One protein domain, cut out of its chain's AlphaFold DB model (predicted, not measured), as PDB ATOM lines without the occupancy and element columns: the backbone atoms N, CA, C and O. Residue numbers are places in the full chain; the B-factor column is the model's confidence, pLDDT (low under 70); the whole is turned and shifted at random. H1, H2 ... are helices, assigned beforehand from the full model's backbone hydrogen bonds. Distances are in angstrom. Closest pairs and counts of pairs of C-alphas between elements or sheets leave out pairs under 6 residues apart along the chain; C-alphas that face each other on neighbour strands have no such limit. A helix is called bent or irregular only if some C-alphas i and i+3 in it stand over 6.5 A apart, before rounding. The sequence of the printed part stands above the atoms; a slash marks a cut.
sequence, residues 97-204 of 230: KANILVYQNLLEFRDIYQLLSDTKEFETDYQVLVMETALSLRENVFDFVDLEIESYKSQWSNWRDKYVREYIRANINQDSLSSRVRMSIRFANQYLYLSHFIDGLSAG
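Overview. This is residues 97 to 204 of the 230 residues of an uncharacterized protein of Mangrovibacter phragmitis (UniProt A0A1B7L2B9). Two helical hairpins, H1 with H2 and H3 with H4, pack on each other through H2 and H4, the long H4 lying in the middle with H2 on one side of it and H3 on another. The helices run mostly lengthwise, and residues 150 to 155 of the H2 to H3 link stick out, as do residues 173 to 179 at the turn into H4. The printed part has 108 residues, with four named helices, H1 to H4 in chain order, and no named strand: the class is all helix. It is only just compact, close to loose, with a radius of gyration of the C-alphas of 15.2 A, and spans 49 by 29 by 24 A.

Along the chain. H4, the longest helix, covers residues 179 to 202, 34.6 A from C-alpha 179 at (120.206, 193.354, 165.743) to C-alpha 202 at (118.517, 160.423, 155.351). H3 is residues 159 to 172, 20.6 A. H2 is residues 122 to 142, 26.9 A; it is irregular, C-alphas 125 and 128 being 7.5 A apart, with a kink of 27 degrees near residue 129. H1 is residues 99 to 117, 26.5 A, from C-alpha 99 at (128.801, 184.613, 160.571).

Arrangement. H4 touches H2, closest at the C-alphas of Arg 138 and Tyr 191, 5.5 A, at a shallow tilt of 24 degrees, opposite ways. H3 and H4 form a hairpin, closest C-alphas Ile 168 and Ile 185, 5.8 A; their tilt of 34 degrees is shallow, only just short of steep. H1 and H2 form a hairpin at 16 degrees, closest C-alphas Leu 116 and Phe 122, 5.9 A. H1 and H4 are near each other; H3 is apart from H1 and H2. Every O i to N i+4 pair is within hydrogen-bond range in H1 and H4, against 14 of 17 in H2 and 9 of 10 in H3.

Size, cuts and confidence. The C-alphas farthest apart, of Lys 120 and Ser 176, are 49.3 A apart. The printed part has no cut; the H2 to H3 link, 16 residues, is long. Mean pLDDT of the printed part is 84.0; residues 148 to 158, 173 and 175 are under 70.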
ATOM      1  N   LYS A  97     134.578 181.448 162.322       84.94
ATOM      2  CA  LYS A  97     134.506 182.437 163.415       84.94
ATOM      3  C   LYS A  97     133.602 183.623 163.094       84.94
ATOM      4  O   LYS A  97     133.176 184.328 164.008       84.94
ATOM      5  N   ALA A  98     133.332 183.838 161.810       85.06
ATOM      6  CA  ALA A  98     132.519 184.931 161.312       85.06
ATOM      7  C   ALA A  98     131.248 184.386 160.665       85.06
ATOM      8  O   ALA A  98     131.280 183.471 159.842       85.06
ATOM      9  N   ASN A  99     130.132 185.002 161.013       83.56
ATOM     10  CA  ASN A  99     128.801 184.613 160.571       83.56
ATOM     11  C   ASN A  99     128.600 184.796 159.043       83.56
ATOM     12  O   ASN A  99     127.905 184.007 158.410       83.56
ATOM     13  N   ILE A 100     129.268 185.788 158.435       85.38
ATOM     14  CA  ILE A 100     129.256 186.029 156.982       85.38
ATOM     15  C   ILE A 100     129.907 184.879 156.204       85.38
ATOM     16  O   ILE A 100     129.418 184.505 155.142       85.38
ATOM     17  N   LEU A 101     130.961 184.273 156.761       88.50
ATOM     18  CA  LEU A 101     131.626 183.118 156.157       88.50
ATOM     19  C   LEU A 101     130.741 181.875 156.258       88.50
ATOM     20  O   LEU A 101     130.647 181.115 155.304       88.50
ATOM     21  N   VAL A 102     130.023 181.694 157.375       89.19
ATOM     22  CA  VAL A 102     129.010 180.627 157.476       89.19
ATOM     23  C   VAL A 102     127.947 180.795 156.396       89.19
ATOM     24  O   VAL A 102     127.594 179.826 155.734       89.19
ATOM     25  N   TYR A 103     127.462 182.018 156.182       88.44
ATOM     26  CA  TYR A 103     126.474 182.289 155.144       88.44
ATOM     27  C   TYR A 103     126.992 181.975 153.733       88.44
ATOM     28  O   TYR A 103     126.307 181.299 152.967       88.44
ATOM     29  N   GLN A 104     128.213 182.403 153.404       90.06
ATOM     30  CA  GLN A 104     128.859 182.074 152.130       90.06
ATOM     31  C   GLN A 104     129.012 180.561 151.950       90.06
ATOM     32  O   GLN A 104     128.633 180.035 150.906       90.06
ATOM     33  N   ASN A 105     129.449 179.854 152.996       93.50
ATOM     34  CA  ASN A 105     129.574 178.400 152.977       93.50
ATOM     35  C   ASN A 105     128.225 177.700 152.733       93.50
ATOM     36  O   ASN A 105     128.190 176.659 152.085       93.50
ATOM     37  N   LEU A 106     127.108 178.251 153.225       92.69
ATOM     38  CA  LEU A 106     125.771 177.708 152.953       92.69
ATOM     39  C   LEU A 106     125.361 177.883 151.490       92.69
ATOM     40  O   LEU A 106     124.786 176.960 150.913       92.69
ATOM     41  N   LEU A 107     125.644 179.047 150.898       91.62
ATOM     42  CA  LEU A 107     125.379 179.294 149.479       91.62
ATOM     43  C   LEU A 107     126.205 178.352 148.603       91.62
ATOM     44  O   LEU A 107     125.645 177.658 147.760       91.62
ATOM     45  N   GLU A 108     127.507 178.261 148.868       93.75
ATOM     46  CA  GLU A 108     128.414 177.377 148.136       93.75
ATOM     47  C   GLU A 108     128.000 175.906 148.280       93.75
ATOM     48  O   GLU A 108     127.949 175.169 147.296       93.75
ATOM     49  N   PHE A 109     127.609 175.484 149.487       95.50
ATOM     50  CA  PHE A 109     127.079 174.144 149.714       95.50
ATOM     51  C   PHE A 109     125.816 173.865 148.896       95.50
ATOM     52  O   PHE A 109     125.723 172.806 148.279       95.50
ATOM     53  N   ARG A 110     124.849 174.794 148.869       93.44
ATOM     54  CA  ARG A 110     123.621 174.646 148.072       93.44
ATOM     55  C   ARG A 110     123.943 174.508 146.590       93.44
ATOM     56  O   ARG A 110     123.383 173.628 145.943       93.44
ATOM     57  N   ASP A 111     124.811 175.362 146.067       91.69
ATOM     58  CA  ASP A 111     125.119 175.401 144.639       91.69
ATOM     59  C   ASP A 111     125.839 174.109 144.206       91.69
ATOM     60  O   ASP A 111     125.501 173.509 143.183       91.69
ATOM     61  N   ILE A 112     126.758 173.599 145.036       92.50
ATOM     62  CA  ILE A 112     127.397 172.291 144.819       92.50
ATOM     63  C   ILE A 112     126.382 171.161 144.942       92.50
ATOM     64  O   ILE A 112     126.375 170.255 144.115       92.50
ATOM     65  N   TYR A 113     125.517 171.195 145.954       93.62
ATOM     66  CA  TYR A 113     124.490 170.177 146.129       93.62
ATOM     67  C   TYR A 113     123.566 170.092 144.910       93.62
ATOM     68  O   TYR A 113     123.344 168.995 144.411       93.62
ATOM     69  N   GLN A 114     123.100 171.228 144.383       90.81
ATOM     70  CA  GLN A 114     122.270 171.286 143.175       90.81
ATOM     71  C   GLN A 114     122.997 170.740 141.940       90.81
ATOM     72  O   GLN A 114     122.402 170.038 141.131       90.81
ATOM     73  N   LEU A 115     124.300 171.008 141.809       89.12
ATOM     74  CA  LEU A 115     125.106 170.442 140.725       89.12
ATOM     75  C   LEU A 115     125.213 168.909 140.808       89.12
ATOM     76  O   LEU A 115     125.425 168.250 139.788       89.12
ATOM     77  N   LEU A 116     125.134 168.346 142.015       90.56
ATOM     78  CA  LEU A 116     125.310 166.919 142.264       90.56
ATOM     79  C   LEU A 116     123.991 166.150 142.320       90.56
ATOM     80  O   LEU A 116     123.985 164.996 141.901       90.56
ATOM     81  N   SER A 117     122.903 166.749 142.809       86.19
ATOM     82  CA  SER A 117     121.623 166.069 143.064       86.19
ATOM     83  C   SER A 117     121.032 165.405 141.824       86.19
ATOM     84  O   SER A 117     120.367 164.381 141.941       86.19
ATOM     85  N   ASP A 118     121.323 165.955 140.646       82.62
ATOM     86  CA  ASP A 118     120.802 165.467 139.365       82.62
ATOM     87  C   ASP A 118     121.728 164.427 138.705       82.62
ATOM     88  O   ASP A 118     121.441 163.899 137.626       82.62
ATOM     89  N   THR A 119     122.874 164.126 139.324       85.00
ATOM     90  CA  THR A 119     123.854 163.181 138.783       85.00
ATOM     91  C   THR A 119     123.565 161.757 139.246       85.00
ATOM     92  O   THR A 119     123.274 161.509 140.411       85.00
ATOM     93  N   LYS A 120     123.723 160.782 138.342       82.88
ATOM     94  CA  LYS A 120     123.571 159.348 138.667       82.88
ATOM     95  C   LYS A 120     124.562 158.854 139.728       82.88
ATOM     96  O   LYS A 120     124.315 157.850 140.376       82.88
ATOM     97  N   GLU A 121     125.680 159.559 139.875       83.56
ATOM     98  CA  GLU A 121     126.760 159.262 140.822       83.56
ATOM     99  C   GLU A 121     126.458 159.800 142.232       83.56
ATOM    100  O   GLU A 121     127.235 159.575 143.157       83.56
ATOM    101  N   PHE A 122     125.354 160.536 142.423       86.38
ATOM    102  CA  PHE A 122     125.041 161.176 143.699       86.38
ATOM    103  C   PHE A 122     124.951 160.170 144.848       86.38
ATOM    104  O   PHE A 122     125.661 160.314 145.845       86.38
ATOM    105  N   GLU A 123     124.113 159.146 144.693       83.25
ATOM    106  CA  GLU A 123     123.846 158.143 145.729       83.25
ATOM    107  C   GLU A 123     125.094 157.319 146.067       83.25
ATOM    108  O   GLU A 123     125.334 157.004 147.231       83.25
ATOM    109  N   THR A 124     125.928 157.008 145.072       84.81
ATOM    110  CA  THR A 124     127.099 156.142 145.261       84.81
ATOM    111  C   THR A 124     128.317 156.896 145.789       84.81
ATOM    112  O   THR A 124     129.017 156.391 146.667       84.81
ATOM    113  N   ASP A 125     128.568 158.109 145.287       84.62
ATOM    114  CA  ASP A 125     129.876 158.760 145.433       84.62
ATOM    115  C   ASP A 125     129.835 160.023 146.303       84.62
ATOM    116  O   ASP A 125     130.874 160.429 146.841       84.62
ATOM    117  N   TYR A 126     128.666 160.660 146.444       90.50
ATOM    118  CA  TYR A 126     128.554 161.993 147.049       90.50
ATOM    119  C   TYR A 126     127.592 162.077 148.236       90.50
ATOM    120  O   TYR A 126     127.806 162.933 149.093       90.50
ATOM    121  N   GLN A 127     126.586 161.205 148.346       90.94
ATOM    122  CA  GLN A 127     125.533 161.304 149.365       90.94
ATOM    123  C   GLN A 127     126.096 161.356 150.790       90.94
ATOM    124  O   GLN A 127     125.734 162.240 151.565       90.94
ATOM    125  N   VAL A 128     127.033 160.462 151.123       91.44
ATOM    126  CA  VAL A 128     127.684 160.434 152.446       91.44
ATOM    127  C   VAL A 128     128.444 161.733 152.709       91.44
ATOM    128  O   VAL A 128     128.326 162.323 153.780       91.44
ATOM    129  N   LEU A 129     129.193 162.221 151.719       92.88
ATOM    130  CA  LEU A 129     129.990 163.433 151.876       92.88
ATOM    131  C   LEU A 129     129.102 164.673 152.045       92.88
ATOM    132  O   LEU A 129     129.374 165.503 152.907       92.88
ATOM    133  N   VAL A 130     128.026 164.773 151.262       94.75
ATOM    134  CA  VAL A 130     127.018 165.835 151.368       94.75
ATOM    135  C   VAL A 130     126.335 165.793 152.731       94.75
ATOM    136  O   VAL A 130     126.185 166.842 153.354       94.75
ATOM    137  N   MET A 131     125.980 164.604 153.224       93.25
ATOM    138  CA  MET A 131     125.387 164.418 154.549       93.25
ATOM    139  C   MET A 131     126.315 164.926 155.657       93.25
ATOM    140  O   MET A 131     125.917 165.737 156.492       93.25
ATOM    141  N   GLU A 132     127.575 164.494 155.649       93.81
ATOM    142  CA  GLU A 132     128.566 164.940 156.628       93.81
ATOM    143  C   GLU A 132     128.800 166.452 156.563       93.81
ATOM    144  O   GLU A 132     128.907 167.104 157.601       93.81
ATOM    145  N   THR A 133     128.877 167.026 155.359       95.06
ATOM    146  CA  THR A 133     129.052 168.472 155.187       95.06
ATOM    147  C   THR A 133     127.829 169.241 155.677       95.06
ATOM    148  O   THR A 133     127.995 170.227 156.391       95.06
ATOM    149  N   ALA A 134     126.609 168.774 155.392       94.50
ATOM    150  CA  ALA A 134     125.378 169.373 155.904       94.50
ATOM    151  C   ALA A 134     125.328 169.347 157.439       94.50
ATOM    152  O   ALA A 134     124.983 170.354 158.059       94.50
ATOM    153  N   LEU A 135     125.729 168.229 158.055       92.75
ATOM    154  CA  LEU A 135     125.840 168.101 159.508       92.75
ATOM    155  C   LEU A 135     126.846 169.106 160.079       92.75
ATOM    156  O   LEU A 135     126.505 169.841 161.003       92.75
ATOM    157  N   SER A 136     128.055 169.201 159.515       93.00
ATOM    158  CA  SER A 136     129.057 170.182 159.959       93.00
ATOM    159  C   SER A 136     128.573 171.625 159.797       93.00
ATOM    160  O   SER A 136     128.744 172.436 160.704       93.00
ATOM    161  N   LEU A 137     127.921 171.952 158.679       93.38
ATOM    162  CA  LEU A 137     127.351 173.280 158.451       93.38
ATOM    163  C   LEU A 137     126.237 173.600 159.445       93.38
ATOM    164  O   LEU A 137     126.169 174.726 159.931       93.38
ATOM    165  N   ARG A 138     125.396 172.622 159.791       92.56
ATOM    166  CA  ARG A 138     124.355 172.793 160.805       92.56
ATOM    167  C   ARG A 138     124.955 173.152 162.164       92.56
ATOM    168  O   ARG A 138     124.448 174.056 162.824       92.56
ATOM    169  N   GLU A 139     126.044 172.500 162.566       90.00
ATOM    170  CA  GLU A 139     126.741 172.842 163.812       90.00
ATOM    171  C   GLU A 139     127.409 174.228 163.733       90.00
ATOM    172  O   GLU A 139     127.266 175.025 164.659       90.00
ATOM    173  N   ASN A 140     128.029 174.575 162.599       90.62
ATOM    174  CA  ASN A 140     128.594 175.913 162.373       90.62
ATOM    175  C   ASN A 140     127.532 177.021 162.431       90.62
ATOM    176  O   ASN A 140     127.807 178.119 162.900       90.62
ATOM    177  N   VAL A 141     126.320 176.754 161.942       90.81
ATOM    178  CA  VAL A 141     125.169 177.663 162.039       90.81
ATOM    179  C   VAL A 141     124.703 177.782 163.489       90.81
ATOM    180  O   VAL A 141     124.400 178.886 163.943       90.81
ATOM    181  N   PHE A 142     124.676 176.670 164.229       89.50
ATOM    182  CA  PHE A 142     124.258 176.653 165.630       89.50
ATOM    183  C   PHE A 142     125.163 177.503 166.532       89.50
ATOM    184  O   PHE A 142     124.664 178.142 167.451       89.50
ATOM    185  N   ASP A 143     126.463 177.591 166.239       87.56
ATOM    186  CA  ASP A 143     127.419 178.425 166.986       87.56
ATOM    187  C   ASP A 143     127.061 179.921 167.068       87.56
ATOM    188  O   ASP A 143     127.604 180.634 167.915       87.56
ATOM    189  N   PHE A 144     126.188 180.405 166.181       86.69
ATOM    190  CA  PHE A 144     125.710 181.792 166.147       86.69
ATOM    191  C   PHE A 144     124.286 181.947 166.706       86.69
ATOM    192  O   PHE A 144     123.713 183.043 166.685       86.69
ATOM    193  N   VAL A 145     123.706 180.863 167.227       87.12
ATOM    194  CA  VAL A 145     122.459 180.889 167.987       87.12
ATOM    195  C   VAL A 145     122.791 181.224 169.445       87.12
ATOM    196  O   VAL A 145     123.606 180.563 170.078       87.12
ATOM    197  N   ASP A 146     122.158 182.263 169.986       83.50
ATOM    198  CA  ASP A 146     122.351 182.806 171.334       83.50
ATOM    199  C   ASP A 146     121.487 181.993 172.304       83.50
ATOM    200  O   ASP A 146     120.571 182.497 172.952       83.50
ATOM    201  N   LEU A 147     121.715 180.680 172.282       79.00
ATOM    202  CA  LEU A 147     120.990 179.678 173.039       79.00
ATOM    203  C   LEU A 147     122.013 178.787 173.738       79.00
ATOM    204  O   LEU A 147     122.688 177.972 173.107       79.00
ATOM    205  N   GLU A 148     122.112 178.937 175.053       69.88
ATOM    206  CA  GLU A 148     122.935 178.063 175.877       69.88
ATOM    207  C   GLU A 148     122.177 176.759 176.134       69.88
ATOM    208  O   GLU A 148     121.135 176.735 176.784       69.88
ATOM    209  N   ILE A 149     122.698 175.662 175.590       65.94
ATOM    210  CA  ILE A 149     122.209 174.313 175.865       65.94
ATOM    211  C   ILE A 149     123.351 173.569 176.542       65.94
ATOM    212  O   ILE A 149     124.437 173.460 175.965       65.94
ATOM    213  N   GLU A 150     123.125 173.051 177.753       55.97
ATOM    214  CA  GLU A 150     124.100 172.183 178.413       55.97
ATOM    215  C   GLU A 150     124.434 171.009 177.488       55.97
ATOM    216  O   GLU A 150     123.553 170.279 177.024       55.97
ATOM    217  N   SER A 151     125.721 170.848 177.174       52.12
ATOM    218  CA  SER A 151     126.215 169.855 176.223       52.12
ATOM    219  C   SER A 151     126.198 168.451 176.834       52.12
ATOM    220  O   SER A 151     127.240 167.811 176.970       52.12
ATOM    221  N   TYR A 152     125.033 167.957 177.248       44.16
ATOM    222  CA  TYR A 152     124.883 166.576 177.670       44.16
ATOM    223  C   TYR A 152     124.075 165.796 176.636       44.16
ATOM    224  O   TYR A 152     122.883 166.015 176.448       44.16
ATOM    225  N   LYS A 153     124.779 164.834 176.031       43.09
ATOM    226  CA  LYS A 153     124.375 163.824 175.040       43.09
ATOM    227  C   LYS A 153     124.673 164.180 173.586       43.09
ATOM    228  O   LYS A 153     123.994 164.945 172.904       43.09
ATOM    229  N   SER A 154     125.748 163.536 173.143       44.31
ATOM    230  CA  SER A 154     126.067 163.255 171.760       44.31
ATOM    231  C   SER A 154     124.904 162.558 171.047       44.31
ATOM    232  O   SER A 154     124.094 161.865 171.655       44.31
ATOM    233  N   GLN A 155     124.948 162.699 169.724       43.41
ATOM    234  CA  GLN A 155     124.251 161.932 168.696       43.41
ATOM    235  C   GLN A 155     122.911 162.480 168.182       43.41
ATOM    236  O   GLN A 155     121.878 162.420 168.834       43.41
ATOM    237  N   TRP A 156     122.976 162.955 166.930       46.78
ATOM    238  CA  TRP A 156     122.078 162.576 165.831       46.78
ATOM    239  C   TRP A 156     120.557 162.631 166.056       46.78
ATOM    240  O   TRP A 156     119.843 161.902 165.375       46.78
ATOM    241  N   SER A 157     120.003 163.464 166.944       52.28
ATOM    242  CA  SER A 157     118.539 163.506 167.036       52.28
ATOM    243  C   SER A 157     117.916 164.851 167.372       52.28
ATOM    244  O   SER A 157     118.484 165.699 168.060       52.28
ATOM    245  N   ASN A 158     116.697 164.973 166.853       61.97
ATOM    246  CA  ASN A 158     115.689 166.036 166.854       61.97
ATOM    247  C   ASN A 158     115.392 166.715 168.203       61.97
ATOM    248  O   ASN A 158     114.465 167.519 168.307       61.97
ATOM    249  N   TRP A 159     116.134 166.404 169.264       73.12
ATOM    250  CA  TRP A 159     115.949 167.025 170.565       73.12
ATOM    251  C   TRP A 159     116.360 168.501 170.537       73.12
ATOM    252  O   TRP A 159     115.617 169.337 171.047       73.12
ATOM    253  N   ARG A 160     117.482 168.850 169.883       82.31
ATOM    254  CA  ARG A 160     117.949 170.246 169.793       82.31
ATOM    255  C   ARG A 160     117.000 171.109 168.963       82.31
ATOM    256  O   ARG A 160     116.738 172.251 169.331       82.31
ATOM    257  N   ASP A 161     116.406 170.535 167.918       87.50
ATOM    258  CA  ASP A 161     115.355 171.163 167.114       87.50
ATOM    259  C   ASP A 161     114.203 171.707 167.972       87.50
ATOM    260  O   ASP A 161     113.694 172.794 167.699       87.50
ATOM    261  N   LYS A 162     113.799 170.984 169.028       87.00
ATOM    262  CA  LYS A 162     112.751 171.442 169.950       87.00
ATOM    263  C   LYS A 162     113.160 172.737 170.656       87.00
ATOM    264  O   LYS A 162     112.412 173.711 170.595       87.00
ATOM    265  N   TYR A 163     114.349 172.766 171.256       87.31
ATOM    266  CA  TYR A 163     114.868 173.942 171.961       87.31
ATOM    267  C   TYR A 163     115.069 175.134 171.021       87.31
ATOM    268  O   TYR A 163     114.726 176.260 171.365       87.31
ATOM    269  N   VAL A 164     115.548 174.889 169.800       89.44
ATOM    270  CA  VAL A 164     115.693 175.930 168.774       89.44
ATOM    271  C   VAL A 164     114.327 176.504 168.373       89.44
ATOM    272  O   VAL A 164     114.181 177.720 168.257       89.44
ATOM    273  N   ARG A 165     113.288 175.670 168.223       90.38
ATOM    274  CA  ARG A 165     111.915 176.138 167.949       90.38
ATOM    275  C   ARG A 165     111.335 176.941 169.110       90.38
ATOM    276  O   ARG A 165     110.666 177.945 168.869       90.38
ATOM    277  N   GLU A 166     111.570 176.518 170.348       88.62
ATOM    278  CA  GLU A 166     111.154 177.252 171.548       88.62
ATOM    279  C   GLU A 166     111.862 178.608 171.645       88.62
ATOM    280  O   GLU A 166     111.195 179.623 171.842       88.62
ATOM    281  N   TYR A 167     113.172 178.653 171.383       88.31
ATOM    282  CA  TYR A 167     113.953 179.888 171.305       88.31
ATOM    283  C   TYR A 167     113.395 180.862 170.260       88.31
ATOM    284  O   TYR A 167     113.182 182.037 170.558       88.31
ATOM    285  N   ILE A 168     113.099 180.379 169.050       89.06
ATOM    286  CA  ILE A 168     112.502 181.203 167.992       89.06
ATOM    287  C   ILE A 168     111.152 181.776 168.457       89.06
ATOM    288  O   ILE A 168     110.928 182.979 168.347       89.06
ATOM    289  N   ARG A 169     110.267 180.945 169.025       87.88
ATOM    290  CA  ARG A 169     108.945 181.385 169.514       87.88
ATOM    291  C   ARG A 169     109.041 182.416 170.638       87.88
ATOM    292  O   ARG A 169     108.254 183.356 170.652       87.88
ATOM    293  N   ALA A 170     109.991 182.250 171.555       85.69
ATOM    294  CA  ALA A 170     110.188 183.159 172.679       85.69
ATOM    295  C   ALA A 170     110.661 184.556 172.241       85.69
ATOM    296  O   ALA A 170     110.336 185.544 172.896       85.69
ATOM    297  N   ASN A 171     111.403 184.644 171.131       82.81
ATOM    298  CA  ASN A 171     111.988 185.903 170.672       82.81
ATOM    299  C   ASN A 171     111.214 186.572 169.520       82.81
ATOM    300  O   ASN A 171     111.313 187.782 169.377       82.81
ATOM    301  N   ILE A 172     110.409 185.854 168.724       76.12
ATOM    302  CA  ILE A 172     109.633 186.455 167.614       76.12
ATOM    303  C   ILE A 172     108.602 187.495 168.088       76.12
ATOM    304  O   ILE A 172     108.333 188.448 167.365       76.12
ATOM    305  N   ASN A 173     108.051 187.343 169.293       67.38
ATOM    306  CA  ASN A 173     106.978 188.203 169.810       67.38
ATOM    307  C   ASN A 173     107.484 189.456 170.554       67.38
ATOM    308  O   ASN A 173     106.718 190.079 171.284       67.38
ATOM    309  N   GLN A 174     108.769 189.798 170.441       72.62
ATOM    310  CA  GLN A 174     109.325 190.982 171.095       72.62
ATOM    311  C   GLN A 174     109.287 192.184 170.144       72.62
ATOM    312  O   GLN A 174     109.954 192.182 169.110       72.62
ATOM    313  N   ASP A 175     108.555 193.235 170.527       56.94
ATOM    314  CA  ASP A 175     108.333 194.443 169.710       56.94
ATOM    315  C   ASP A 175     109.622 195.226 169.382       56.94
ATOM    316  O   ASP A 175     109.665 195.996 168.423       56.94
ATOM    317  N   SER A 176     110.707 195.012 170.137       71.88
ATOM    318  CA  SER A 176     112.004 195.662 169.910       71.88
ATOM    319  C   SER A 176     113.181 194.693 170.069       71.88
ATOM    320  O   SER A 176     113.850 194.650 171.103       71.88
ATOM    321  N   LEU A 177     113.467 193.913 169.027       74.12
ATOM    322  CA  LEU A 177     114.629 193.023 169.004       74.12
ATOM    323  C   LEU A 177     115.916 193.763 168.627       74.12
ATOM    324  O   LEU A 177     115.992 194.431 167.591       74.12
ATOM    325  N   SER A 178     116.973 193.562 169.418       80.06
ATOM    326  CA  SER A 178     118.317 194.005 169.035       80.06
ATOM    327  C   SER A 178     118.778 193.307 167.747       80.06
ATOM    328  O   SER A 178     118.380 192.176 167.448       80.06
ATOM    329  N   SER A 179     119.665 193.947 166.977       77.94
ATOM    330  CA  SER A 179     120.206 193.354 165.743       77.94
ATOM    331  C   SER A 179     120.894 192.003 165.977       77.94
ATOM    332  O   SER A 179     120.789 191.120 165.131       77.94
ATOM    333  N   ARG A 180     121.518 191.804 167.148       79.44
ATOM    334  CA  ARG A 180     122.116 190.518 167.539       79.44
ATOM    335  C   ARG A 180     121.061 189.419 167.680       79.44
ATOM    336  O   ARG A 180     121.235 188.352 167.101       79.44
ATOM    337  N   VAL A 181     119.963 189.683 168.392       81.75
ATOM    338  CA  VAL A 181     118.903 188.679 168.596       81.75
ATOM    339  C   VAL A 181     118.184 188.380 167.280       81.75
ATOM    340  O   VAL A 181     117.968 187.215 166.959       81.75
ATOM    341  N   ARG A 182     117.916 189.393 166.440       82.94
ATOM    342  CA  ARG A 182     117.377 189.169 165.082       82.94
ATOM    343  C   ARG A 182     118.277 188.260 164.250       82.94
ATOM    344  O   ARG A 182     117.784 187.337 163.607       82.94
ATOM    345  N   MET A 183     119.591 188.495 164.278       83.56
ATOM    346  CA  MET A 183     120.547 187.647 163.567       83.56
ATOM    347  C   MET A 183     120.541 186.220 164.124       83.56
ATOM    348  O   MET A 183     120.522 185.256 163.363       83.56
ATOM    349  N   SER A 184     120.487 186.085 165.445       87.19
ATOM    350  CA  SER A 184     120.444 184.792 166.114       87.19
ATOM    351  C   SER A 184     119.201 183.969 165.757       87.19
ATOM    352  O   SER A 184     119.309 182.786 165.439       87.19
ATOM    353  N   ILE A 185     118.026 184.604 165.683       88.00
ATOM    354  CA  ILE A 185     116.787 183.974 165.197       88.00
ATOM    355  C   ILE A 185     116.937 183.507 163.742       88.00
ATOM    356  O   ILE A 185     116.419 182.451 163.377       88.00
ATOM    357  N   ARG A 186     117.644 184.254 162.883       87.69
ATOM    358  CA  ARG A 186     117.915 183.816 161.502       87.69
ATOM    359  C   ARG A 186     118.799 182.572 161.485       87.69
ATOM    360  O   ARG A 186     118.449 181.607 160.813       87.69
ATOM    361  N   PHE A 187     119.873 182.539 162.273       89.81
ATOM    362  CA  PHE A 187     120.692 181.332 162.434       89.81
ATOM    363  C   PHE A 187     119.882 180.148 162.971       89.81
ATOM    364  O   PHE A 187     119.989 179.047 162.440       89.81
ATOM    365  N   ALA A 188     118.995 180.379 163.938       90.94
ATOM    366  CA  ALA A 188     118.097 179.361 164.472       90.94
ATOM    367  C   ALA A 188     117.140 178.806 163.399       90.94
ATOM    368  O   ALA A 188     116.949 177.597 163.292       90.94
ATOM    369  N   ASN A 189     116.567 179.663 162.552       91.94
ATOM    370  CA  ASN A 189     115.734 179.214 161.433       91.94
ATOM    371  C   ASN A 189     116.552 178.446 160.382       91.94
ATOM    372  O   ASN A 189     116.113 177.400 159.903       91.94
ATOM    373  N   GLN A 190     117.755 178.922 160.052       93.25
ATOM    374  CA  GLN A 190     118.640 178.252 159.100       93.25
ATOM    375  C   GLN A 190     119.100 176.883 159.616       93.25
ATOM    376  O   GLN A 190     119.206 175.939 158.834       93.25
ATOM    377  N   TYR A 191     119.314 176.755 160.929       93.25
ATOM    378  CA  TYR A 191     119.588 175.486 161.597       93.25
ATOM    379  C   TYR A 191     118.458 174.487 161.340       93.25
ATOM    380  O   TYR A 191     118.720 173.368 160.906       93.25
ATOM    381  N   LEU A 192     117.199 174.905 161.514       92.88
ATOM    382  CA  LEU A 192     116.043 174.045 161.254       92.88
ATOM    383  C   LEU A 192     115.907 173.676 159.771       92.88
ATOM    384  O   LEU A 192     115.525 172.549 159.466       92.88
ATOM    385  N   TYR A 193     116.221 174.582 158.840       93.81
ATOM    386  CA  TYR A 193     116.249 174.246 157.410       93.81
ATOM    387  C   TYR A 193     117.302 173.188 157.083       93.81
ATOM    388  O   TYR A 193     117.016 172.283 156.303       93.81
ATOM    389  N   LEU A 194     118.478 173.261 157.708       93.69
ATOM    390  CA  LEU A 194     119.503 172.228 157.575       93.69
ATOM    391  C   LEU A 194     119.072 170.910 158.224       93.69
ATOM    392  O   LEU A 194     119.286 169.870 157.612       93.69
ATOM    393  N   SER A 195     118.431 170.929 159.400       92.88
ATOM    394  CA  SER A 195     117.869 169.716 160.018       92.88
ATOM    395  C   SER A 195     116.870 169.026 159.086       92.88
ATOM    396  O   SER A 195     117.046 167.857 158.770       92.88
ATOM    397  N   HIS A 196     115.896 169.764 158.543       92.38
ATOM    398  CA  HIS A 196     114.922 169.210 157.591       92.38
ATOM    399  C   HIS A 196     115.568 168.680 156.306       92.38
ATOM    400  O   HIS A 196     115.152 167.655 155.770       92.38
ATOM    401  N   PHE A 197     116.589 169.373 155.800       93.56
ATOM    402  CA  PHE A 197     117.360 168.922 154.644       93.56
ATOM    403  C   PHE A 197     118.099 167.603 154.930       93.56
ATOM    404  O   PHE A 197     118.048 166.679 154.122       93.56
ATOM    405  N   ILE A 198     118.737 167.489 156.098       93.19
ATOM    406  CA  ILE A 198     119.425 166.274 156.560       93.19
ATOM    407  C   ILE A 198     118.440 165.112 156.726       93.19
ATOM    408  O   ILE A 198     118.736 163.997 156.292       93.19
ATOM    409  N   ASP A 199     117.262 165.362 157.295       91.38
ATOM    410  CA  ASP A 199     116.216 164.347 157.452       91.38
ATOM    411  C   ASP A 199     115.731 163.843 156.085       91.38
ATOM    412  O   ASP A 199     115.621 162.637 155.864       91.38
ATOM    413  N   GLY A 200     115.517 164.757 155.132       90.81
ATOM    414  CA  GLY A 200     115.131 164.414 153.764       90.81
ATOM    415  C   GLY A 200     116.194 163.595 153.026       90.81
ATOM    416  O   GLY A 200     115.854 162.616 152.364       90.81
ATOM    417  N   LEU A 201     117.477 163.940 153.179       90.50
ATOM    418  CA  LEU A 201     118.584 163.152 152.625       90.50
ATOM    419  C   LEU A 201     118.690 161.767 153.278       90.50
ATOM    420  O   LEU A 201     118.970 160.784 152.595       90.50
ATOM    421  N   SER A 202     118.465 161.682 154.593       88.94
ATOM    422  CA  SER A 202     118.517 160.423 155.351       88.94
ATOM    423  C   SER A 202     117.380 159.477 154.968       88.94
ATOM    424  O   SER A 202     117.554 158.263 154.992       88.94
ATOM    425  N   ALA A 203     116.234 160.026 154.562       89.38
ATOM    426  CA  ALA A 203     115.115 159.269 154.009       89.38
ATOM    427  C   ALA A 203     115.346 158.794 152.558       89.38
ATOM    428  O   ALA A 203     114.460 158.168 151.981       89.38
ATOM    429  N   GLY A 204     116.509 159.090 151.961       84.62
ATOM    430  CA  GLY A 204     116.838 158.746 150.574       84.62
ATOM    431  C   GLY A 204     116.266 159.712 149.534       84.62
ATOM    432  O   GLY A 204     116.246 159.393 148.351       84.62
TER     433      GLY A 204